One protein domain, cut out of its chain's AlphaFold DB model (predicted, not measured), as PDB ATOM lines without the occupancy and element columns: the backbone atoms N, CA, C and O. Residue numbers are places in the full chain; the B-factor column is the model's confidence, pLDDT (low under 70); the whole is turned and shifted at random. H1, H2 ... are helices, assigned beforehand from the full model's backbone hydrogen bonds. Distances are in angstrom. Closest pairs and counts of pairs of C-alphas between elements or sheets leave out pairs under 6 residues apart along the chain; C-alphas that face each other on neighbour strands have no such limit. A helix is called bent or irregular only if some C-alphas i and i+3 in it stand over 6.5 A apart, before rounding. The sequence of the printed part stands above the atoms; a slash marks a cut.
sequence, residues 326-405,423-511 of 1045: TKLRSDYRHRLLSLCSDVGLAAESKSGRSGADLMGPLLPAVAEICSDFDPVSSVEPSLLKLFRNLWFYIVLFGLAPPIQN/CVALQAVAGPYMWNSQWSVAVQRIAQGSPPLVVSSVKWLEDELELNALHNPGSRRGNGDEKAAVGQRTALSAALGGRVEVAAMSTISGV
ATOM      1  N   THR A 326      -2.326   1.170 -54.324       89.56
ATOM      2  CA  THR A 326      -1.733   1.526 -53.016       89.56
ATOM      3  C   THR A 326      -1.004   0.354 -52.343       89.56
ATOM      4  O   THR A 326       0.122   0.511 -51.875       89.56
ATOM      5  N   LYS A 327      -1.592  -0.852 -52.374       92.25
ATOM      6  CA  LYS A 327      -0.975  -2.089 -51.853       92.25
ATOM      7  C   LYS A 327       0.363  -2.415 -52.533       92.25
ATOM      8  O   LYS A 327       1.344  -2.693 -51.850       92.25
ATOM      9  N   LEU A 328       0.406  -2.375 -53.867       93.19
ATOM     10  CA  LEU A 328       1.619  -2.655 -54.641       93.19
ATOM     11  C   LEU A 328       2.650  -1.541 -54.508       93.19
ATOM     12  O   LEU A 328       3.831  -1.844 -54.415       93.19
ATOM     13  N   ARG A 329       2.222  -0.275 -54.430       93.44
ATOM     14  CA  ARG A 329       3.125   0.845 -54.140       93.44
ATOM     15  C   ARG A 329       3.815   0.666 -52.788       93.44
ATOM     16  O   ARG A 329       5.021   0.863 -52.700       93.44
ATOM     17  N   SER A 330       3.081   0.227 -51.761       92.19
ATOM     18  CA  SER A 330       3.644  -0.076 -50.437       92.19
ATOM     19  C   SER A 330       4.653  -1.237 -50.471       92.19
ATOM     20  O   SER A 330       5.773  -1.088 -49.982       92.19
ATOM     21  N   ASP A 331       4.311  -2.366 -51.111       94.19
ATOM     22  CA  ASP A 331       5.240  -3.502 -51.286       94.19
ATOM     23  C   ASP A 331       6.484  -3.096 -52.098       94.19
ATOM     24  O   ASP A 331       7.608  -3.420 -51.709       94.19
ATOM     25  N   TYR A 332       6.309  -2.335 -53.182       95.81
ATOM     26  CA  TYR A 332       7.410  -1.870 -54.020       95.81
ATOM     27  C   TYR A 332       8.336  -0.910 -53.274       95.81
ATOM     28  O   TYR A 332       9.554  -1.055 -53.352       95.81
ATOM     29  N   ARG A 333       7.777   0.016 -52.482       94.81
ATOM     30  CA  ARG A 333       8.540   0.906 -51.597       94.81
ATOM     31  C   ARG A 333       9.419   0.107 -50.642       94.81
ATOM     32  O   ARG A 333      10.613   0.372 -50.548       94.81
ATOM     33  N   HIS A 334       8.848  -0.898 -49.979       95.19
ATOM     34  CA  HIS A 334       9.599  -1.762 -49.071       95.19
ATOM     35  C   HIS A 334      10.746  -2.487 -49.793       95.19
ATOM     36  O   HIS A 334      11.890  -2.434 -49.342       95.19
ATOM     37  N   ARG A 335      10.475  -3.106 -50.952       96.19
ATOM     38  CA  ARG A 335      11.496  -3.808 -51.753       96.19
ATOM     39  C   ARG A 335      12.600  -2.880 -52.246       96.19
ATOM     40  O   ARG A 335      13.769  -3.244 -52.170       96.19
ATOM     41  N   LEU A 336      12.247  -1.693 -52.734       96.44
ATOM     42  CA  LEU A 336      13.207  -0.742 -53.284       96.44
ATOM     43  C   LEU A 336      14.096  -0.138 -52.189       96.44
ATOM     44  O   LEU A 336      15.304  -0.003 -52.386       96.44
ATOM     45  N   LEU A 337      13.533   0.167 -51.016       96.44
ATOM     46  CA  LEU A 337      14.319   0.607 -49.863       96.44
ATOM     47  C   LEU A 337      15.209  -0.523 -49.312       96.44
ATOM     48  O   LEU A 337      16.357  -0.268 -48.951       96.44
ATOM     49  N   SER A 338      14.728  -1.773 -49.310       96.69
ATOM     50  CA  SER A 338      15.546  -2.950 -48.981       96.69
ATOM     51  C   SER A 338      16.716  -3.106 -49.951       96.69
ATOM     52  O   SER A 338      17.851  -3.252 -49.507       96.69
ATOM     53  N   LEU A 339      16.472  -2.979 -51.261       96.31
ATOM     54  CA  LEU A 339      17.528  -2.993 -52.274       96.31
ATOM     55  C   LEU A 339      18.558  -1.887 -52.012       96.31
ATOM     56  O   LEU A 339      19.754  -2.149 -52.071       96.31
ATOM     57  N   CYS A 340      18.125  -0.668 -51.682       95.81
ATOM     58  CA  CYS A 340      19.047   0.421 -51.339       95.81
ATOM     59  C   CYS A 340      19.911   0.092 -50.111       95.81
ATOM     60  O   CYS A 340      21.094   0.427 -50.099       95.81
ATOM     61  N   SER A 341      19.348  -0.590 -49.108       93.75
ATOM     62  CA  SER A 341      20.095  -1.063 -47.937       93.75
ATOM     63  C   SER A 341      21.150  -2.109 -48.320       93.75
ATOM     64  O   SER A 341      22.305  -1.989 -47.911       93.75
ATOM     65  N   ASP A 342      20.786  -3.097 -49.142       92.81
ATOM     66  CA  ASP A 342      21.699  -4.154 -49.601       92.81
ATOM     67  C   ASP A 342      22.819  -3.595 -50.493       92.81
ATOM     68  O   ASP A 342      23.988  -3.965 -50.356       92.81
ATOM     69  N   VAL A 343      22.473  -2.667 -51.393       92.00
ATOM     70  CA  VAL A 343      23.426  -1.954 -52.254       92.00
ATOM     71  C   VAL A 343      24.365  -1.099 -51.414       92.00
ATOM     72  O   VAL A 343      25.567  -1.115 -51.666       92.00
ATOM     73  N   GLY A 344      23.844  -0.389 -50.410       89.69
ATOM     74  CA  GLY A 344      24.648   0.422 -49.504       89.69
ATOM     75  C   GLY A 344      25.684  -0.409 -48.754       89.69
ATOM     76  O   GLY A 344      26.872  -0.091 -48.798       89.69
ATOM     77  N   LEU A 345      25.271  -1.536 -48.169       88.06
ATOM     78  CA  LEU A 345      26.172  -2.444 -47.457       88.06
ATOM     79  C   LEU A 345      27.223  -3.075 -48.387       88.06
ATOM     80  O   LEU A 345      28.402  -3.178 -48.040       88.06
ATOM     81  N   ALA A 346      26.818  -3.476 -49.597       86.25
ATOM     82  CA  ALA A 346      27.731  -4.031 -50.591       86.25
ATOM     83  C   ALA A 346      28.734  -2.988 -51.112       86.25
ATOM     84  O   ALA A 346      29.897  -3.323 -51.354       86.25
ATOM     85  N   ALA A 347      28.305  -1.736 -51.278       83.50
ATOM     86  CA  ALA A 347      29.143  -0.641 -51.748       83.50
ATOM     87  C   ALA A 347      30.112  -0.131 -50.674       83.50
ATOM     88  O   ALA A 347      31.191   0.342 -51.017       83.50
ATOM     89  N   GLU A 348      29.760  -0.254 -49.393       77.88
ATOM     90  CA  GLU A 348      30.618   0.141 -48.270       77.88
ATOM     91  C   GLU A 348      31.909  -0.695 -48.203       77.88
ATOM     92  O   GLU A 348      32.974  -0.154 -47.918       77.88
ATOM     93  N   SER A 349      31.856  -1.971 -48.609       68.12
ATOM     94  CA  SER A 349      33.044  -2.830 -48.760       68.12
ATOM     95  C   SER A 349      34.016  -2.417 -49.878       68.12
ATOM     96  O   SER A 349      35.078  -3.022 -50.028       68.12
ATOM     97  N   LYS A 350      33.653  -1.418 -50.691       68.25
ATOM     98  CA  LYS A 350      34.343  -1.009 -51.924       68.25
ATOM     99  C   LYS A 350      34.813   0.441 -51.786       68.25
ATOM    100  O   LYS A 350      34.297   1.194 -50.964       68.25
ATOM    101  N   SER A 351      35.837   0.844 -52.542       57.12
ATOM    102  CA  SER A 351      36.477   2.161 -52.375       57.12
ATOM    103  C   SER A 351      35.470   3.327 -52.438       57.12
ATOM    104  O   SER A 351      34.522   3.326 -53.216       57.12
ATOM    105  N   GLY A 352      35.663   4.359 -51.609       53.28
ATOM    106  CA  GLY A 352      34.603   5.310 -51.230       53.28
ATOM    107  C   GLY A 352      33.899   6.100 -52.349       53.28
ATOM    108  O   GLY A 352      32.808   6.607 -52.106       53.28
ATOM    109  N   ARG A 353      34.466   6.201 -53.562       55.75
ATOM    110  CA  ARG A 353      33.786   6.808 -54.726       55.75
ATOM    111  C   ARG A 353      32.739   5.895 -55.362       55.75
ATOM    112  O   ARG A 353      31.774   6.401 -55.921       55.75
ATOM    113  N   SER A 354      32.873   4.573 -55.224       65.12
ATOM    114  CA  SER A 354      31.917   3.639 -55.823       65.12
ATOM    115  C   SER A 354      30.536   3.688 -55.171       65.12
ATOM    116  O   SER A 354      29.559   3.377 -55.833       65.12
ATOM    117  N   GLY A 355      30.416   4.110 -53.906       79.12
ATOM    118  CA  GLY A 355      29.123   4.161 -53.211       79.12
ATOM    119  C   GLY A 355      28.094   5.066 -53.885       79.12
ATOM    120  O   GLY A 355      26.965   4.641 -54.137       79.12
ATOM    121  N   ALA A 356      28.507   6.280 -54.256       82.62
ATOM    122  CA  ALA A 356      27.630   7.226 -54.935       82.62
ATOM    123  C   ALA A 356      27.207   6.717 -56.325       82.62
ATOM    124  O   ALA A 356      26.027   6.763 -56.659       82.62
ATOM    125  N   ASP A 357      28.139   6.139 -57.090       83.38
ATOM    126  CA  ASP A 357      27.870   5.591 -58.428       83.38
ATOM    127  C   ASP A 357      26.960   4.349 -58.410       83.38
ATOM    128  O   ASP A 357      26.291   4.052 -59.400       83.38
ATOM    129  N   LEU A 358      26.952   3.599 -57.302       88.44
ATOM    130  CA  LEU A 358      26.160   2.377 -57.142       88.44
ATOM    131  C   LEU A 358      24.765   2.648 -56.572       88.44
ATOM    132  O   LEU A 358      23.823   1.949 -56.936       88.44
ATOM    133  N   MET A 359      24.610   3.624 -55.680       90.81
ATOM    134  CA  MET A 359      23.325   3.915 -55.036       90.81
ATOM    135  C   MET A 359      22.593   5.101 -55.679       90.81
ATOM    136  O   MET A 359      21.369   5.076 -55.790       90.81
ATOM    137  N   GLY A 360      23.328   6.111 -56.151       91.31
ATOM    138  CA  GLY A 360      22.786   7.326 -56.762       91.31
ATOM    139  C   GLY A 360      21.748   7.075 -57.864       91.31
ATOM    140  O   GLY A 360      20.667   7.664 -57.796       91.31
ATOM    141  N   PRO A 361      21.990   6.159 -58.829       92.88
ATOM    142  CA  PRO A 361      21.023   5.858 -59.886       92.88
ATOM    143  C   PRO A 361      19.655   5.357 -59.392       92.88
ATOM    144  O   PRO A 361      18.666   5.538 -60.095       92.88
ATOM    145  N   LEU A 362      19.559   4.767 -58.195       95.75
ATOM    146  CA  LEU A 362      18.291   4.270 -57.641       95.75
ATOM    147  C   LEU A 362      17.435   5.375 -57.000       95.75
ATOM    148  O   LEU A 362      16.218   5.221 -56.884       95.75
ATOM    149  N   LEU A 363      18.042   6.499 -56.598       95.81
ATOM    150  CA  LEU A 363      17.367   7.560 -55.843       95.81
ATOM    151  C   LEU A 363      16.149   8.167 -56.560       95.81
ATOM    152  O   LEU A 363      15.148   8.392 -55.882       95.81
ATOM    153  N   PRO A 364      16.146   8.397 -57.890       96.38
ATOM    154  CA  PRO A 364      14.951   8.876 -58.584       96.38
ATOM    155  C   PRO A 364      13.741   7.946 -58.427       96.38
ATOM    156  O   PRO A 364      12.629   8.422 -58.214       96.38
ATOM    157  N   ALA A 365      13.946   6.625 -58.480       96.62
ATOM    158  CA  ALA A 365      12.869   5.653 -58.286       96.62
ATOM    159  C   ALA A 365      12.357   5.657 -56.835       96.62
ATOM    160  O   ALA A 365      11.152   5.551 -56.605       96.62
ATOM    161  N   VAL A 366      13.261   5.829 -55.861       96.88
ATOM    162  CA  VAL A 366      12.906   5.971 -54.438       96.88
ATOM    163  C   VAL A 366      12.106   7.254 -54.199       96.88
ATOM    164  O   VAL A 366      11.086   7.220 -53.516       96.88
ATOM    165  N   ALA A 367      12.525   8.373 -54.793       95.50
ATOM    166  CA  ALA A 367      11.811   9.642 -54.702       95.50
ATOM    167  C   ALA A 367      10.378   9.527 -55.237       95.50
ATOM    168  O   ALA A 367       9.441  10.001 -54.600       95.50
ATOM    169  N   GLU A 368      10.201   8.857 -56.376       95.31
ATOM    170  CA  GLU A 368       8.892   8.678 -57.003       95.31
ATOM    171  C   GLU A 368       7.951   7.800 -56.161       95.31
ATOM    172  O   GLU A 368       6.793   8.161 -55.938       95.31
ATOM    173  N   ILE A 369       8.433   6.671 -55.630       93.81
ATOM    174  CA  ILE A 369       7.590   5.756 -54.840       93.81
ATOM    175  C   ILE A 369       7.284   6.269 -53.419       93.81
ATOM    176  O   ILE A 369       6.379   5.764 -52.750       93.81
ATOM    177  N   CYS A 370       8.039   7.261 -52.943       91.00
ATOM    178  CA  CYS A 370       7.818   7.927 -51.656       91.00
ATOM    179  C   CYS A 370       7.039   9.248 -51.780       91.00
ATOM    180  O   CYS A 370       6.730   9.848 -50.757       91.00
ATOM    181  N   SER A 371       6.702   9.697 -52.994       88.56
ATOM    182  CA  SER A 371       6.021  10.982 -53.232       88.56
ATOM    183  C   SER A 371       4.614  11.082 -52.624       88.56
ATOM    184  O   SER A 371       4.152  12.175 -52.317       88.56
ATOM    185  N   ASP A 372       3.943   9.947 -52.432       83.62
ATOM    186  CA  ASP A 372       2.600   9.819 -51.857       83.62
ATOM    187  C   ASP A 372       2.609   9.431 -50.368       83.62
ATOM    188  O   ASP A 372       1.561   9.107 -49.808       83.62
ATOM    189  N   PHE A 373       3.782   9.400 -49.731       84.88
ATOM    190  CA  PHE A 373       3.923   8.983 -48.340       84.88
ATOM    191  C   PHE A 373       3.777  10.172 -47.384       84.88
ATOM    192  O   PHE A 373       4.486  11.166 -47.519       84.88
ATOM    193  N   ASP A 374       2.887  10.055 -46.393       84.62
ATOM    194  CA  ASP A 374       2.743  11.054 -45.330       84.62
ATOM    195  C   ASP A 374       3.770  10.791 -44.212       84.62
ATOM    196  O   ASP A 374       3.644   9.788 -43.498       84.62
ATOM    197  N   PRO A 375       4.769  11.672 -44.015       85.00
ATOM    198  CA  PRO A 375       5.822  11.470 -43.024       85.00
ATOM    199  C   PRO A 375       5.342  11.598 -41.570       85.00
ATOM    200  O   PRO A 375       6.100  11.241 -40.672       85.00
ATOM    201  N   VAL A 376       4.127  12.105 -41.321       81.25
ATOM    202  CA  VAL A 376       3.546  12.248 -39.968       81.25
ATOM    203  C   VAL A 376       2.643  11.057 -39.609       81.25
ATOM    204  O   VAL A 376       2.197  10.917 -38.469       81.25
ATOM    205  N   SER A 377       2.358  10.176 -40.569       81.94
ATOM    206  CA  SER A 377       1.548   8.981 -40.337       81.94
ATOM    207  C   SER A 377       2.298   7.932 -39.504       81.94
ATOM    208  O   SER A 377       3.526   7.875 -39.501       81.94
ATOM    209  N   SER A 378       1.566   7.079 -38.780       78.88
ATOM    210  CA  SER A 378       2.184   5.973 -38.037       78.88
ATOM    211  C   SER A 378       2.780   4.952 -39.010       78.88
ATOM    212  O   SER A 378       2.072   4.412 -39.861       78.88
ATOM    213  N   VAL A 379       4.080   4.686 -38.870       84.50
ATOM    214  CA  VAL A 379       4.842   3.803 -39.760       84.50
ATOM    215  C   VAL A 379       5.294   2.551 -39.013       84.50
ATOM    216  O   VAL A 379       5.702   2.611 -37.854       84.50
ATOM    217  N   GLU A 380       5.267   1.403 -39.690       88.25
ATOM    218  CA  GLU A 380       5.810   0.164 -39.136       88.25
ATOM    219  C   GLU A 380       7.329   0.278 -38.869       88.25
ATOM    220  O   GLU A 380       8.073   0.756 -39.734       88.25
ATOM    221  N   PRO A 381       7.837  -0.242 -37.732       88.00
ATOM    222  CA  PRO A 381       9.261  -0.174 -37.391       88.00
ATOM    223  C   PRO A 381      10.202  -0.762 -38.453       88.00
ATOM    224  O   PRO A 381      11.317  -0.278 -38.636       88.00
ATOM    225  N   SER A 382       9.765  -1.798 -39.176       89.69
ATOM    226  CA  SER A 382      10.533  -2.429 -40.259       89.69
ATOM    227  C   SER A 382      10.820  -1.453 -41.405       89.69
ATOM    228  O   SER A 382      11.943  -1.393 -41.899       89.69
ATOM    229  N   LEU A 383       9.828  -0.649 -41.793       91.25
ATOM    230  CA  LEU A 383       9.955   0.356 -42.842       91.25
ATOM    231  C   LEU A 383      10.783   1.559 -42.364       91.25
ATOM    232  O   LEU A 383      11.615   2.061 -43.119       91.25
ATOM    233  N   LEU A 384      10.638   1.965 -41.098       90.50
ATOM    234  CA  LEU A 384      11.472   3.011 -40.488       90.50
ATOM    235  C   LEU A 384      12.961   2.642 -40.491       90.50
ATOM    236  O   LEU A 384      13.800   3.487 -40.811       90.50
ATOM    237  N   LYS A 385      13.309   1.373 -40.220       91.31
ATOM    238  CA  LYS A 385      14.698   0.884 -40.344       91.31
ATOM    239  C   LYS A 385      15.239   1.069 -41.759       91.31
ATOM    240  O   LYS A 385      16.391   1.460 -41.921       91.31
ATOM    241  N   LEU A 386      14.423   0.827 -42.781       94.25
ATOM    242  CA  LEU A 386      14.846   0.990 -44.168       94.25
ATOM    243  C   LEU A 386      15.063   2.465 -44.544       94.25
ATOM    244  O   LEU A 386      16.066   2.777 -45.183       94.25
ATOM    245  N   PHE A 387      14.196   3.381 -44.096       94.81
ATOM    246  CA  PHE A 387      14.421   4.827 -44.255       94.81
ATOM    247  C   PHE A 387      15.688   5.294 -43.535       94.81
ATOM    248  O   PHE A 387      16.484   6.036 -44.113       94.81
ATOM    249  N   ARG A 388      15.924   4.814 -42.307       93.31
ATOM    250  CA  ARG A 388      17.169   5.070 -41.570       93.31
ATOM    251  C   ARG A 388      18.386   4.627 -42.375       93.31
ATOM    252  O   ARG A 388      19.325   5.403 -42.523       93.31
ATOM    253  N   ASN A 389      18.376   3.396 -42.887       93.88
ATOM    254  CA  ASN A 389      19.495   2.847 -43.650       93.88
ATOM    255  C   ASN A 389      19.732   3.649 -44.939       93.88
ATOM    256  O   ASN A 389      20.874   3.977 -45.255       93.88
ATOM    257  N   LEU A 390      18.662   4.027 -45.650       95.62
ATOM    258  CA  LEU A 390      18.738   4.883 -46.834       95.62
ATOM    259  C   LEU A 390      19.460   6.202 -46.518       95.62
ATOM    260  O   LEU A 390      20.442   6.536 -47.177       95.62
ATOM    261  N   TRP A 391      18.999   6.934 -45.502       94.81
ATOM    262  CA  TRP A 391      19.573   8.226 -45.119       94.81
ATOM    263  C   TRP A 391      21.007   8.112 -44.599       94.81
ATOM    264  O   TRP A 391      21.846   8.956 -44.917       94.81
ATOM    265  N   PHE A 392      21.312   7.035 -43.874       91.62
ATOM    266  CA  PHE A 392      22.670   6.715 -43.448       91.62
ATOM    267  C   PHE A 392      23.623   6.613 -44.649       91.62
ATOM    268  O   PHE A 392      24.665   7.270 -44.668       91.62
ATOM    269  N   TYR A 393      23.246   5.863 -45.692       91.00
ATOM    270  CA  TYR A 393      24.066   5.718 -46.898       91.00
ATOM    271  C   TYR A 393      24.085   6.973 -47.784       91.00
ATOM    272  O   TYR A 393      25.131   7.282 -48.358       91.00
ATOM    273  N   ILE A 394      22.988   7.741 -47.851       91.12
ATOM    274  CA  ILE A 394      22.953   9.040 -48.548       91.12
ATOM    275  C   ILE A 394      24.053   9.963 -48.014       91.12
ATOM    276  O   ILE A 394      24.792  10.567 -48.793       91.12
ATOM    277  N   VAL A 395      24.195  10.043 -46.691       89.19
ATOM    278  CA  VAL A 395      25.227  10.863 -46.053       89.19
ATOM    279  C   VAL A 395      26.612  10.235 -46.172       89.19
ATOM    280  O   VAL A 395      27.563  10.929 -46.533       89.19
ATOM    281  N   LEU A 396      26.741   8.929 -45.918       85.25
ATOM    282  CA  LEU A 396      28.030   8.229 -45.965       85.25
ATOM    283  C   LEU A 396      28.707   8.334 -47.344       85.25
ATOM    284  O   LEU A 396      29.936   8.419 -47.432       85.25
ATOM    285  N   PHE A 397      27.912   8.337 -48.418       85.38
ATOM    286  CA  PHE A 397      28.393   8.451 -49.797       85.38
ATOM    287  C   PHE A 397      28.363   9.877 -50.361       85.38
ATOM    288  O   PHE A 397      28.810  10.075 -51.488       85.38
ATOM    289  N   GLY A 398      27.879  10.869 -49.605       83.75
ATOM    290  CA  GLY A 398      27.804  12.261 -50.065       83.75
ATOM    291  C   GLY A 398      26.833  12.472 -51.235       83.75
ATOM    292  O   GLY A 398      27.125  13.236 -52.149       83.75
ATOM    293  N   LEU A 399      25.695  11.772 -51.229       86.94
ATOM    294  CA  LEU A 399      24.659  11.844 -52.271       86.94
ATOM    295  C   LEU A 399      23.710  13.038 -52.105       86.94
ATOM    296  O   LEU A 399      23.018  13.414 -53.051       86.94
ATOM    297  N   ALA A 400      23.655  13.611 -50.902       86.50
ATOM    298  CA  ALA A 400      22.803  14.747 -50.596       86.50
ATOM    299  C   ALA A 400      23.358  16.067 -51.159       86.50
ATOM    300  O   ALA A 400      24.561  16.180 -51.394       86.50
ATOM    301  N   PRO A 401      22.495  17.075 -51.351       86.88
ATOM    302  CA  PRO A 401      22.896  18.464 -51.546       86.88
ATOM    303  C   PRO A 401      23.667  19.096 -50.370       86.88
ATOM    304  O   PRO A 401      23.310  18.773 -49.239       86.88
ATOM    305  N   PRO A 402      24.660  20.006 -50.567       85.12
ATOM    306  CA  PRO A 402      25.328  20.641 -49.451       85.12
ATOM    307  C   PRO A 402      24.373  21.592 -48.743       85.12
ATOM    308  O   PRO A 402      23.540  22.262 -49.351       85.12
ATOM    309  N   ILE A 403      24.521  21.617 -47.426       83.94
ATOM    310  CA  ILE A 403      23.645  22.326 -46.491       83.94
ATOM    311  C   ILE A 403      24.272  23.627 -45.970       83.94
ATOM    312  O   ILE A 403      23.619  24.386 -45.255       83.94
ATOM    313  N   GLN A 404      25.539  23.898 -46.306       76.75
ATOM    314  CA  GLN A 404      26.193  25.177 -46.038       76.75
ATOM    315  C   GLN A 404      26.273  26.013 -47.318       76.75
ATOM    316  O   GLN A 404      26.994  25.673 -48.254       76.75
ATOM    317  N   ASN A 405      25.598  27.162 -47.322       57.53
ATOM    318  CA  ASN A 405      25.821  28.215 -48.308       57.53
ATOM    319  C   ASN A 405      27.027  29.058 -47.870       57.53
ATOM    320  O   ASN A 405      26.865  30.171 -47.373       57.53
ATOM    321  N   CYS A 423      37.397  12.635 -46.263       58.78
ATOM    322  CA  CYS A 423      36.899  13.979 -46.592       58.78
ATOM    323  C   CYS A 423      35.491  14.018 -47.234       58.78
ATOM    324  O   CYS A 423      34.926  15.096 -47.360       58.78
ATOM    325  N   VAL A 424      34.890  12.880 -47.617       68.50
ATOM    326  CA  VAL A 424      33.636  12.855 -48.415       68.50
ATOM    327  C   VAL A 424      32.436  13.448 -47.670       68.50
ATOM    328  O   VAL A 424      31.766  14.316 -48.213       68.50
ATOM    329  N   ALA A 425      32.183  13.042 -46.422       66.75
ATOM    330  CA  ALA A 425      31.067  13.583 -45.633       66.75
ATOM    331  C   ALA A 425      31.248  15.080 -45.320       66.75
ATOM    332  O   ALA A 425      30.285  15.833 -45.245       66.75
ATOM    333  N   LEU A 426      32.495  15.530 -45.172       71.62
ATOM    334  CA  LEU A 426      32.817  16.927 -44.886       71.62
ATOM    335  C   LEU A 426      32.690  17.795 -46.149       71.62
ATOM    336  O   LEU A 426      32.124  18.884 -46.095       71.62
ATOM    337  N   GLN A 427      33.117  17.274 -47.304       72.12
ATOM    338  CA  GLN A 427      32.833  17.859 -48.617       72.12
ATOM    339  C   GLN A 427      31.326  17.929 -48.868       72.12
ATOM    340  O   GLN A 427      30.860  18.978 -49.308       72.12
ATOM    341  N   ALA A 428      30.577  16.875 -48.511       71.06
ATOM    342  CA  ALA A 428      29.119  16.824 -48.604       71.06
ATOM    343  C   ALA A 428      28.436  17.971 -47.851       71.06
ATOM    344  O   ALA A 428      27.428  18.494 -48.302       71.06
ATOM    345  N   VAL A 429      29.004  18.397 -46.722       74.25
ATOM    346  CA  VAL A 429      28.470  19.505 -45.922       74.25
ATOM    347  C   VAL A 429      28.879  20.875 -46.480       74.25
ATOM    348  O   VAL A 429      28.026  21.759 -46.557       74.25
ATOM    349  N   ALA A 430      30.151  21.057 -46.857       66.69
ATOM    350  CA  ALA A 430      30.746  22.375 -47.127       66.69
ATOM    351  C   ALA A 430      30.769  22.811 -48.611       66.69
ATOM    352  O   ALA A 430      30.847  24.008 -48.884       66.69
ATOM    353  N   GLY A 431      30.719  21.871 -49.565       70.75
ATOM    354  CA  GLY A 431      30.883  22.140 -51.006       70.75
ATOM    355  C   GLY A 431      32.272  22.697 -51.418       70.75
ATOM    356  O   GLY A 431      33.071  23.063 -50.555       70.75
ATOM    357  N   PRO A 432      32.616  22.753 -52.730       52.34
ATOM    358  CA  PRO A 432      31.912  22.207 -53.888       52.34
ATOM    359  C   PRO A 432      32.545  20.874 -54.338       52.34
ATOM    360  O   PRO A 432      33.678  20.818 -54.814       52.34
ATOM    361  N   TYR A 433      31.794  19.785 -54.223       64.00
ATOM    362  CA  TYR A 433      32.077  18.512 -54.891       64.00
ATOM    363  C   TYR A 433      31.085  18.355 -56.050       64.00
ATOM    364  O   TYR A 433      29.997  18.929 -56.034       64.00
ATOM    365  N   MET A 434      31.464  17.614 -57.092       57.44
ATOM    366  CA  MET A 434      30.586  17.383 -58.241       57.44
ATOM    367  C   MET A 434      29.467  16.407 -57.860       57.44
ATOM    368  O   MET A 434      29.677  15.198 -57.834       57.44
ATOM    369  N   TRP A 435      28.283  16.935 -57.565       68.69
ATOM    370  CA  TRP A 435      27.046  16.166 -57.419       68.69
ATOM    371  C   TRP A 435      26.332  15.950 -58.768       68.69
ATOM    372  O   TRP A 435      26.539  16.688 -59.732       68.69
ATOM    373  N   ASN A 436      25.452  14.952 -58.851       81.50
ATOM    374  CA  ASN A 436      24.529  14.816 -59.978       81.50
ATOM    375  C   ASN A 436      23.232  15.583 -59.662       81.50
ATOM    376  O   ASN A 436      22.613  15.350 -58.621       81.50
ATOM    377  N   SER A 437      22.803  16.482 -60.553       84.38
ATOM    378  CA  SER A 437      21.596  17.297 -60.349       84.38
ATOM    379  C   SER A 437      20.328  16.455 -60.187       84.38
ATOM    380  O   SER A 437      19.470  16.797 -59.378       84.38
ATOM    381  N   GLN A 438      20.227  15.323 -60.890       87.75
ATOM    382  CA  GLN A 438      19.085  14.415 -60.780       87.75
ATOM    383  C   GLN A 438      19.026  13.748 -59.403       87.75
ATOM    384  O   GLN A 438      17.947  13.628 -58.827       87.75
ATOM    385  N   TRP A 439      20.178  13.348 -58.854       89.25
ATOM    386  CA  TRP A 439      20.249  12.747 -57.518       89.25
ATOM    387  C   TRP A 439      19.925  13.775 -56.439       89.25
ATOM    388  O   TRP A 439      19.157  13.475 -55.535       89.25
ATOM    389  N   SER A 440      20.430  15.005 -56.576       86.69
ATOM    390  CA  SER A 440      20.143  16.103 -55.647       86.69
ATOM    391  C   SER A 440      18.639  16.393 -55.544       86.69
ATOM    392  O   SER A 440      18.075  16.372 -54.448       86.69
ATOM    393  N   VAL A 441      17.957  16.548 -56.687       89.69
ATOM    394  CA  VAL A 441      16.495  16.743 -56.730       89.69
ATOM    395  C   VAL A 441      15.755  15.536 -56.146       89.69
ATOM    396  O   VAL A 441      14.775  15.703 -55.419       89.69
ATOM    397  N   ALA A 442      16.223  14.315 -56.425       93.56
ATOM    398  CA  ALA A 442      15.636  13.108 -55.853       93.56
ATOM    399  C   ALA A 442      15.764  13.080 -54.320       93.56
ATOM    400  O   ALA A 442      14.769  12.838 -53.646       93.56
ATOM    401  N   VAL A 443      16.936  13.393 -53.754       93.75
ATOM    402  CA  VAL A 443      17.145  13.442 -52.293       93.75
ATOM    403  C   VAL A 443      16.269  14.509 -51.636       93.75
ATOM    404  O   VAL A 443      15.675  14.238 -50.595       93.75
ATOM    405  N   GLN A 444      16.121  15.688 -52.248       91.00
ATOM    406  CA  GLN A 444      15.212  16.727 -51.743       91.00
ATOM    407  C   GLN A 444      13.756  16.242 -51.692       91.00
ATOM    408  O   GLN A 444      13.074  16.446 -50.690       91.00
ATOM    409  N   ARG A 445      13.285  15.540 -52.731       91.38
ATOM    410  CA  ARG A 445      11.941  14.933 -52.737       91.38
ATOM    411  C   ARG A 445      11.804  13.809 -51.709       91.38
ATOM    412  O   ARG A 445      10.790  13.733 -51.024       91.38
ATOM    413  N   ILE A 446      12.828  12.965 -51.560       94.31
ATOM    414  CA  ILE A 446      12.856  11.914 -50.531       94.31
ATOM    415  C   ILE A 446      12.743  12.537 -49.136       94.31
ATOM    416  O   ILE A 446      12.019  11.996 -48.304       94.31
ATOM    417  N   ALA A 447      13.398  13.675 -48.876       93.50
ATOM    418  CA  ALA A 447      13.325  14.366 -47.586       93.50
ATOM    419  C   ALA A 447      11.896  14.786 -47.218       93.50
ATOM    420  O   ALA A 447      11.486  14.620 -46.072       93.50
ATOM    421  N   GLN A 448      11.118  15.255 -48.196       88.75
ATOM    422  CA  GLN A 448       9.727  15.669 -47.987       88.75
ATOM    423  C   GLN A 448       8.809  14.500 -47.593       88.75
ATOM    424  O   GLN A 448       7.920  14.687 -46.769       88.75
ATOM    425  N   GLY A 449       9.041  13.304 -48.146       87.94
ATOM    426  CA  GLY A 449       8.248  12.098 -47.868       87.94
ATOM    427  C   GLY A 449       8.841  11.161 -46.808       87.94
ATOM    428  O   GLY A 449       8.277  10.101 -46.554       87.94
ATOM    429  N   SER A 450       9.990  11.486 -46.207       92.44
ATOM    430  CA  SER A 450      10.639  10.605 -45.226       92.44
ATOM    431  C   SER A 450      10.077  10.829 -43.816       92.44
ATOM    432  O   SER A 450      10.093  11.968 -43.332       92.44
ATOM    433  N   PRO A 451       9.622   9.773 -43.114       92.38
ATOM    434  CA  PRO A 451       9.249   9.879 -41.707       92.38
ATOM    435  C   PRO A 451      10.485  10.155 -40.834       92.38
ATOM    436  O   PRO A 451      11.619   9.939 -41.282       92.38
ATOM    437  N   PRO A 452      10.301  10.615 -39.587       92.06
ATOM    438  CA  PRO A 452      11.387  10.709 -38.619       92.06
ATOM    439  C   PRO A 452      12.095   9.368 -38.446       92.06
ATOM    440  O   PRO A 452      11.472   8.308 -38.423       92.06
ATOM    441  N   LEU A 453      13.422   9.393 -38.319       91.50
ATOM    442  CA  LEU A 453      14.255   8.185 -38.277       91.50
ATOM    443  C   LEU A 453      14.230   7.486 -36.897       91.50
ATOM    444  O   LEU A 453      15.222   6.886 -36.473       91.50
ATOM    445  N   VAL A 454      13.092   7.562 -36.202       85.25
ATOM    446  CA  VAL A 454      12.824   7.053 -34.852       85.25
ATOM    447  C   VAL A 454      12.208   5.654 -34.953       85.25
ATOM    448  O   VAL A 454      11.001   5.475 -34.997       85.25
ATOM    449  N   VAL A 455      13.049   4.620 -35.010       77.12
ATOM    450  CA  VAL A 455      12.606   3.223 -35.225       77.12
ATOM    451  C   VAL A 455      11.777   2.654 -34.057       77.12
ATOM    452  O   VAL A 455      10.953   1.761 -34.247       77.12
ATOM    453  N   SER A 456      12.011   3.143 -32.840       72.50
ATOM    454  CA  SER A 456      11.325   2.741 -31.609       72.50
ATOM    455  C   SER A 456      11.219   3.940 -30.675       72.50
ATOM    456  O   SER A 456      12.219   4.606 -30.413       72.50
ATOM    457  N   SER A 457      10.036   4.175 -30.111       63.03
ATOM    458  CA  SER A 457       9.781   5.284 -29.180       63.03
ATOM    459  C   SER A 457      10.561   5.186 -27.863       63.03
ATOM    460  O   SER A 457      10.653   6.170 -27.136       63.03
ATOM    461  N   VAL A 458      11.130   4.017 -27.546       62.69
ATOM    462  CA  VAL A 458      11.817   3.773 -26.268       62.69
ATOM    463  C   VAL A 458      13.344   3.789 -26.412       62.69
ATOM    464  O   VAL A 458      14.016   4.231 -25.488       62.69
ATOM    465  N   LYS A 459      13.906   3.294 -27.530       61.31
ATOM    466  CA  LYS A 459      15.358   3.028 -27.679       61.31
ATOM    467  C   LYS A 459      15.874   3.086 -29.127       61.31
ATOM    468  O   LYS A 459      16.581   2.191 -29.572       61.31
ATOM    469  N   TRP A 460      15.539   4.109 -29.911       66.12
ATOM    470  CA  TRP A 460      15.947   4.133 -31.330       66.12
ATOM    471  C   TRP A 460      17.435   4.444 -31.586       66.12
ATOM    472  O   TRP A 460      17.937   4.098 -32.654       66.12
ATOM    473  N   LEU A 461      18.148   5.067 -30.636       64.75
ATOM    474  CA  LEU A 461      19.586   5.382 -30.746       64.75
ATOM    475  C   LEU A 461      20.480   4.468 -29.878       64.75
ATOM    476  O   LEU A 461      21.708   4.559 -29.939       64.75
ATOM    477  N   GLU A 462      19.891   3.600 -29.050       55.12
ATOM    478  CA  GLU A 462      20.647   2.759 -28.106       55.12
ATOM    479  C   GLU A 462      21.192   1.473 -28.741       55.12
ATOM    480  O   GLU A 462      22.219   0.965 -28.288       55.12
ATOM    481  N   ASP A 463      20.585   0.992 -29.829       66.75
ATOM    482  CA  ASP A 463      21.054  -0.191 -30.552       66.75
ATOM    483  C   ASP A 463      22.238   0.151 -31.472       66.75
ATOM    484  O   ASP A 463      22.169   0.054 -32.700       66.75
ATOM    485  N   GLU A 464      23.375   0.530 -30.876       74.62
ATOM    486  CA  GLU A 464      24.632   0.735 -31.612       74.62
ATOM    487  C   GLU A 464      24.999  -0.486 -32.459       74.62
ATOM    488  O   GLU A 464      25.598  -0.334 -33.517       74.62
ATOM    489  N   LEU A 465      24.616  -1.694 -32.034       74.38
ATOM    490  CA  LEU A 465      24.800  -2.921 -32.809       74.38
ATOM    491  C   LEU A 465      24.069  -2.879 -34.161       74.38
ATOM    492  O   LEU A 465      24.638  -3.308 -35.161       74.38
ATOM    493  N   GLU A 466      22.853  -2.326 -34.223       80.44
ATOM    494  CA  GLU A 466      22.109  -2.203 -35.484       80.44
ATOM    495  C   GLU A 466      22.731  -1.175 -36.425       80.44
ATOM    496  O   GLU A 466      22.757  -1.384 -37.636       80.44
ATOM    497  N   LEU A 467      23.230  -0.062 -35.882       82.69
ATOM    498  CA  LEU A 467      23.917   0.947 -36.684       82.69
ATOM    499  C   LEU A 467      25.276   0.431 -37.169       82.69
ATOM    500  O   LEU A 467      25.644   0.639 -38.322       82.69
ATOM    501  N   ASN A 468      26.005  -0.290 -36.314       83.00
ATOM    502  CA  ASN A 468      27.266  -0.932 -36.674       83.00
ATOM    503  C   ASN A 468      27.084  -1.986 -37.774       83.00
ATOM    504  O   ASN A 468      27.984  -2.154 -38.589       83.00
ATOM    505  N   ALA A 469      25.924  -2.646 -37.845       84.31
ATOM    506  CA  ALA A 469      25.603  -3.585 -38.919       84.31
ATOM    507  C   ALA A 469      25.472  -2.922 -40.307       84.31
ATOM    508  O   ALA A 469      25.475  -3.624 -41.315       84.31
ATOM    509  N   LEU A 470      25.377  -1.586 -40.378       84.06
ATOM    510  CA  LEU A 470      25.404  -0.837 -41.643       84.06
ATOM    511  C   LEU A 470      26.821  -0.654 -42.197       84.06
ATOM    512  O   LEU A 470      26.975  -0.272 -43.361       84.06
ATOM    513  N   HIS A 471      27.841  -0.940 -41.386       80.00
ATOM    514  CA  HIS A 471      29.233  -1.031 -41.803       80.00
ATOM    515  C   HIS A 471      29.623  -2.492 -42.045       80.00
ATOM    516  O   HIS A 471      29.200  -3.404 -41.334       80.00
ATOM    517  N   ASN A 472      30.478  -2.728 -43.033       71.12
ATOM    518  CA  ASN A 472      31.015  -4.047 -43.307       71.12
ATOM    519  C   ASN A 472      32.146  -4.378 -42.304       71.12
ATOM    520  O   ASN A 472      33.038  -3.545 -42.109       71.12
ATOM    521  N   PRO A 473      32.177  -5.584 -41.694       56.44
ATOM    522  CA  PRO A 473      33.183  -5.972 -40.694       56.44
ATOM    523  C   PRO A 473      34.653  -5.853 -41.137       56.44
ATOM    524  O   PRO A 473      35.538  -5.826 -40.287       56.44
ATOM    525  N   GLY A 474      34.924  -5.801 -42.448       55.47
ATOM    526  CA  GLY A 474      36.269  -5.653 -43.022       55.47
ATOM    527  C   GLY A 474      36.609  -4.258 -43.564       55.47
ATOM    528  O   GLY A 474      37.671  -4.087 -44.162       55.47
ATOM    529  N   SER A 475      35.724  -3.270 -43.413       63.59
ATOM    530  CA  SER A 475      35.913  -1.937 -43.997       63.59
ATOM    531  C   SER A 475      36.859  -1.051 -43.180       63.59
ATOM    532  O   SER A 475      36.778  -0.989 -41.953       63.59
ATOM    533  N   ARG A 476      37.691  -0.258 -43.878       56.56
ATOM    534  CA  ARG A 476      38.503   0.826 -43.283       56.56
ATOM    535  C   ARG A 476      37.654   1.959 -42.683       56.56
ATOM    536  O   ARG A 476      38.199   2.814 -42.007       56.56
ATOM    537  N   ARG A 477      36.341   1.990 -42.941       56.44
ATOM    538  CA  ARG A 477      35.379   2.954 -42.371       56.44
ATOM    539  C   ARG A 477      34.566   2.382 -41.202       56.44
ATOM    540  O   ARG A 477      33.756   3.103 -40.621       56.44
ATOM    541  N   GLY A 478      34.774   1.107 -40.856       55.03
ATOM    542  CA  GLY A 478      34.100   0.432 -39.749       55.03
ATOM    543  C   GLY A 478      34.494   0.970 -38.366       55.03
ATOM    544  O   GLY A 478      35.443   1.737 -38.223       55.03
ATOM    545  N   ASN A 479      33.775   0.515 -37.332       49.56
ATOM    546  CA  ASN A 479      33.816   0.966 -35.926       49.56
ATOM    547  C   ASN A 479      35.212   0.958 -35.240       49.56
ATOM    548  O   ASN A 479      35.331   1.373 -34.094       49.56
ATOM    549  N   GLY A 480      36.263   0.472 -35.912       56.22
ATOM    550  CA  GLY A 480      37.637   0.414 -35.406       56.22
ATOM    551  C   GLY A 480      38.595   1.496 -35.927       56.22
ATOM    552  O   GLY A 480      39.714   1.563 -35.422       56.22
ATOM    553  N   ASP A 481      38.210   2.328 -36.909       69.50
ATOM    554  CA  ASP A 481      39.064   3.421 -37.412       69.50
ATOM    555  C   ASP A 481      38.692   4.773 -36.782       69.50
ATOM    556  O   ASP A 481      37.785   5.485 -37.224       69.50
ATOM    557  N   GLU A 482      39.452   5.163 -35.758       78.56
ATOM    558  CA  GLU A 482      39.283   6.439 -35.059       78.56
ATOM    559  C   GLU A 482      39.424   7.648 -36.003       78.56
ATOM    560  O   GLU A 482      38.767   8.673 -35.815       78.56
ATOM    561  N   LYS A 483      40.216   7.540 -37.079       77.38
ATOM    562  CA  LYS A 483      40.374   8.624 -38.059       77.38
ATOM    563  C   LYS A 483      39.088   8.854 -38.855       77.38
ATOM    564  O   LYS A 483      38.730  10.003 -39.129       77.38
ATOM    565  N   ALA A 484      38.377   7.784 -39.212       75.69
ATOM    566  CA  ALA A 484      37.082   7.867 -39.879       75.69
ATOM    567  C   ALA A 484      36.011   8.460 -38.945       75.69
ATOM    568  O   ALA A 484      35.284   9.370 -39.352       75.69
ATOM    569  N   ALA A 485      35.988   8.031 -37.678       80.50
ATOM    570  CA  ALA A 485      35.082   8.563 -36.659       80.50
ATOM    571  C   ALA A 485      35.303  10.067 -36.399       80.50
ATOM    572  O   ALA A 485      34.340  10.833 -36.305       80.50
ATOM    573  N   VAL A 486      36.561  10.526 -36.349       84.62
ATOM    574  CA  VAL A 486      36.896  11.960 -36.258       84.62
ATOM    575  C   VAL A 486      36.368  12.734 -37.469       84.62
ATOM    576  O   VAL A 486      35.775  13.801 -37.294       84.62
ATOM    577  N   GLY A 487      36.513  12.200 -38.686       83.50
ATOM    578  CA  GLY A 487      35.961  12.814 -39.899       83.50
ATOM    579  C   GLY A 487      34.434  12.958 -39.854       83.50
ATOM    580  O   GLY A 487      33.909  14.031 -40.152       83.50
ATOM    581  N   GLN A 488      33.724  11.918 -39.402       85.31
ATOM    582  CA  GLN A 488      32.262  11.920 -39.242       85.31
ATOM    583  C   GLN A 488      31.796  12.938 -38.192       85.31
ATOM    584  O   GLN A 488      30.891  13.727 -38.463       85.31
ATOM    585  N   ARG A 489      32.452  12.993 -37.023       89.69
ATOM    586  CA  ARG A 489      32.174  14.007 -35.988       89.69
ATOM    587  C   ARG A 489      32.435  15.429 -36.476       89.69
ATOM    588  O   ARG A 489      31.675  16.337 -36.155       89.69
ATOM    589  N   THR A 490      33.481  15.625 -37.277       89.12
ATOM    590  CA  THR A 490      33.800  16.941 -37.852       89.12
ATOM    591  C   THR A 490      32.736  17.367 -38.866       89.12
ATOM    592  O   THR A 490      32.273  18.505 -38.821       89.12
ATOM    593  N   ALA A 491      32.286  16.453 -39.733       88.56
ATOM    594  CA  ALA A 491      31.185  16.711 -40.661       88.56
ATOM    595  C   ALA A 491      29.872  17.028 -39.921       88.56
ATOM    596  O   ALA A 491      29.188  17.984 -40.280       88.56
ATOM    597  N   LEU A 492      29.561  16.297 -38.841       92.25
ATOM    598  CA  LEU A 492      28.424  16.600 -37.968       92.25
ATOM    599  C   LEU A 492      28.543  17.986 -37.328       92.25
ATOM    600  O   LEU A 492      27.618  18.783 -37.425       92.25
ATOM    601  N   SER A 493      29.686  18.311 -36.723       92.19
ATOM    602  CA  SER A 493      29.920  19.628 -36.120       92.19
ATOM    603  C   SER A 493      29.734  20.769 -37.131       92.19
ATOM    604  O   SER A 493      29.080  21.768 -36.820       92.19
ATOM    605  N   ALA A 494      30.223  20.587 -38.364       90.75
ATOM    606  CA  ALA A 494      30.024  21.533 -39.457       90.75
ATOM    607  C   ALA A 494      28.539  21.661 -39.849       90.75
ATOM    608  O   ALA A 494      28.022  22.776 -39.929       90.75
ATOM    609  N   ALA A 495      27.823  20.547 -40.031       91.44
ATOM    610  CA  ALA A 495      26.394  20.545 -40.366       91.44
ATOM    611  C   ALA A 495      25.545  21.270 -39.308       91.44
ATOM    612  O   ALA A 495      24.626  22.024 -39.638       91.44
ATOM    613  N   LEU A 496      25.906  21.090 -38.033       93.25
ATOM    614  CA  LEU A 496      25.262  21.705 -36.873       93.25
ATOM    615  C   LEU A 496      25.695  23.160 -36.617       93.25
ATOM    616  O   LEU A 496      25.240  23.768 -35.649       93.25
ATOM    617  N   GLY A 497      26.568  23.731 -37.454       88.94
ATOM    618  CA  GLY A 497      27.022  25.119 -37.335       88.94
ATOM    619  C   GLY A 497      27.832  25.404 -36.067       88.94
ATOM    620  O   GLY A 497      27.751  26.503 -35.531       88.94
ATOM    621  N   GLY A 498      28.557  24.412 -35.534       86.00
ATOM    622  CA  GLY A 498      29.375  24.581 -34.326       86.00
ATOM    623  C   GLY A 498      28.583  24.782 -33.025       86.00
ATOM    624  O   GLY A 498      29.161  25.180 -32.020       86.00
ATOM    625  N   ARG A 499      27.273  24.494 -33.019       89.44
ATOM    626  CA  ARG A 499      26.371  24.675 -31.860       89.44
ATOM    627  C   ARG A 499      26.542  23.641 -30.736       89.44
ATOM    628  O   ARG A 499      25.873  23.751 -29.715       89.44
ATOM    629  N   VAL A 500      27.386  22.628 -30.931       91.69
ATOM    630  CA  VAL A 500      27.607  21.531 -29.974       91.69
ATOM    631  C   VAL A 500      28.997  21.656 -29.369       91.69
ATOM    632  O   VAL A 500      29.972  21.871 -30.093       91.69
ATOM    633  N   GLU A 501      29.097  21.484 -28.053       90.44
ATOM    634  CA  GLU A 501      30.371  21.557 -27.343       90.44
ATOM    635  C   GLU A 501      31.349  20.483 -27.833       90.44
ATOM    636  O   GLU A 501      30.987  19.323 -28.042       90.44
ATOM    637  N   VAL A 502      32.629  20.845 -27.959       88.56
ATOM    638  CA  VAL A 502      33.677  19.921 -28.428       88.56
ATOM    639  C   VAL A 502      33.794  18.698 -27.510       88.56
ATOM    640  O   VAL A 502      33.935  17.574 -27.993       88.56
ATOM    641  N   ALA A 503      33.669  18.899 -26.193       89.31
ATOM    642  CA  ALA A 503      33.675  17.817 -25.210       89.31
ATOM    643  C   ALA A 503      32.501  16.850 -25.432       89.31
ATOM    644  O   ALA A 503      32.719  15.645 -25.532       89.31
ATOM    645  N   ALA A 504      31.282  17.365 -25.607       88.88
ATOM    646  CA  ALA A 504      30.107  16.553 -25.905       88.88
ATOM    647  C   ALA A 504      30.263  15.790 -27.233       88.88
ATOM    648  O   ALA A 504      30.054  14.577 -27.271       88.88
ATOM    649  N   MET A 505      30.721  16.460 -28.295       89.94
ATOM    650  CA  MET A 505      30.947  15.852 -29.610       89.94
ATOM    651  C   MET A 505      31.949  14.689 -29.550       89.94
ATOM    652  O   MET A 505      31.760  13.677 -30.222       89.94
ATOM    653  N   SER A 506      32.986  14.792 -28.711       88.06
ATOM    654  CA  SER A 506      33.990  13.731 -28.545       88.06
ATOM    655  C   SER A 506      33.431  12.431 -27.947       88.06
ATOM    656  O   SER A 506      33.963  11.360 -28.224       88.06
ATOM    657  N   THR A 507      32.324  12.501 -27.195       89.25
ATOM    658  CA  THR A 507      31.664  11.323 -26.596       89.25
ATOM    659  C   THR A 507      30.788  10.542 -27.579       89.25
ATOM    660  O   THR A 507      30.336   9.439 -27.274       89.25
ATOM    661  N   ILE A 508      30.531  11.100 -28.766       88.38
ATOM    662  CA  ILE A 508      29.689  10.484 -29.789       88.38
ATOM    663  C   ILE A 508      30.542   9.502 -30.604       88.38
ATOM    664  O   ILE A 508      31.587   9.867 -31.150       88.38
ATOM    665  N   SER A 509      30.100   8.247 -30.701       88.31
ATOM    666  CA  SER A 509      30.739   7.241 -31.558       88.31
ATOM    667  C   SER A 509      30.598   7.619 -33.038       88.31
ATOM    668  O   SER A 509      29.633   8.277 -33.428       88.31
ATOM    669  N   GLY A 510      31.540   7.215 -33.899       85.62
ATOM    670  CA  GLY A 510      31.515   7.589 -35.326       85.62
ATOM    671  C   GLY A 510      30.214   7.187 -36.038       85.62
ATOM    672  O   GLY A 510      29.626   7.958 -36.802       85.62
ATOM    673  N   VAL A 511      29.681   6.013 -35.703       85.88
ATOM    674  CA  VAL A 511      28.432   5.517 -36.294       85.88
ATOM    675  C   VAL A 511      27.219   6.334 -35.832       85.88
ATOM    676  O   VAL A 511      26.388   6.715 -36.660       85.88
TER     677      VAL A 511
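AT A GLANCE: This is residues 326 to 405 and 423 to 511 of the 1045 residues of an uncharacterized protein of Triticum turgidum subsp. durum (UniProt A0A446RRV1). A loose up-and-down bundle of H1, H2 and H3, each running against the one before it in the chain, makes the larger part, with H5 crossing H2. Past the end of H3, H4 and H7 pack side by side, and small H8 sits by H7; long links join H5 to H6 and H6 to H7. The printed part has 169 residues, 99 of them in eight named helices, H1 to H8 in order, with no named strand: all helix. It is compact, with a radius of gyration of the C-alphas of 15.8 A and spans of 47 by 39 by 33 A.

IN THESE COORDINATES: Find C-alpha 326 at (-1.733, 1.526, -53.016); from there H1 runs 32.7 A to residue 348. H2, residues 354 to 369, spans 24.4 A with a kink of 39 degrees near residue 362; it is only just irregular, C-alphas 361 and 364 being 6.9 A apart. Next come H3, residues 381 to 396, 22.3 A; H4, 424 to 430; H5, 437 to 449, 19.0 A; H6, 464 to 468; H7, 482 to 495, 19.8 A; and H8, 502 to 506, ending at C-alpha 506 (33.990, 13.731, -28.545).

HOW THE PARTS SIT: H1 and H2 form a helical hairpin at a shallow tilt of 10 degrees, opposite ways; C-alphas 347 and 355 are closest, 5.0 A. H1 touches H3 with residues 334 to 344 alone, closest at C-alphas 337 and 386, 5.7 A. H2 touches H5 with residues 360 to 367 alone, at a steep tilt of 51 degrees; C-alphas 367 and 446 are closest, 4.9 A. H3 touches H4 with residues 395 to 396 alone, about perpendicular at 81 degrees; C-alphas 396 and 425 are closest, 6.2 A. H4 and H7 touch at a shallow tilt of 21 degrees, the same way, closest at C-alphas 426 and 491, 4.5 A. H7 and H8 only just touch, with 3 pairs of C-alphas within 8 A, closest at 489 and 505, 6.8 A. H6 touches no helix but is near H3. Every O i to N i+4 pair is within hydrogen-bond range in H1 and H3 to H8; in H2, 7 of 12 are.

THE WHOLE: The C-alphas farthest apart, of Leu 328 and Ala 503, are 48.1 A apart. Residues 406 to 422 are cut out; C-alphas 405 and 423 are 18.1 A apart. The links H2 to H3, H5 to H6 and H6 to H7 are long. The mean pLDDT of the printed part is 82.9, and 31 residues are under 70, among them 349 to 354, 457 to 463 and 473 to 481.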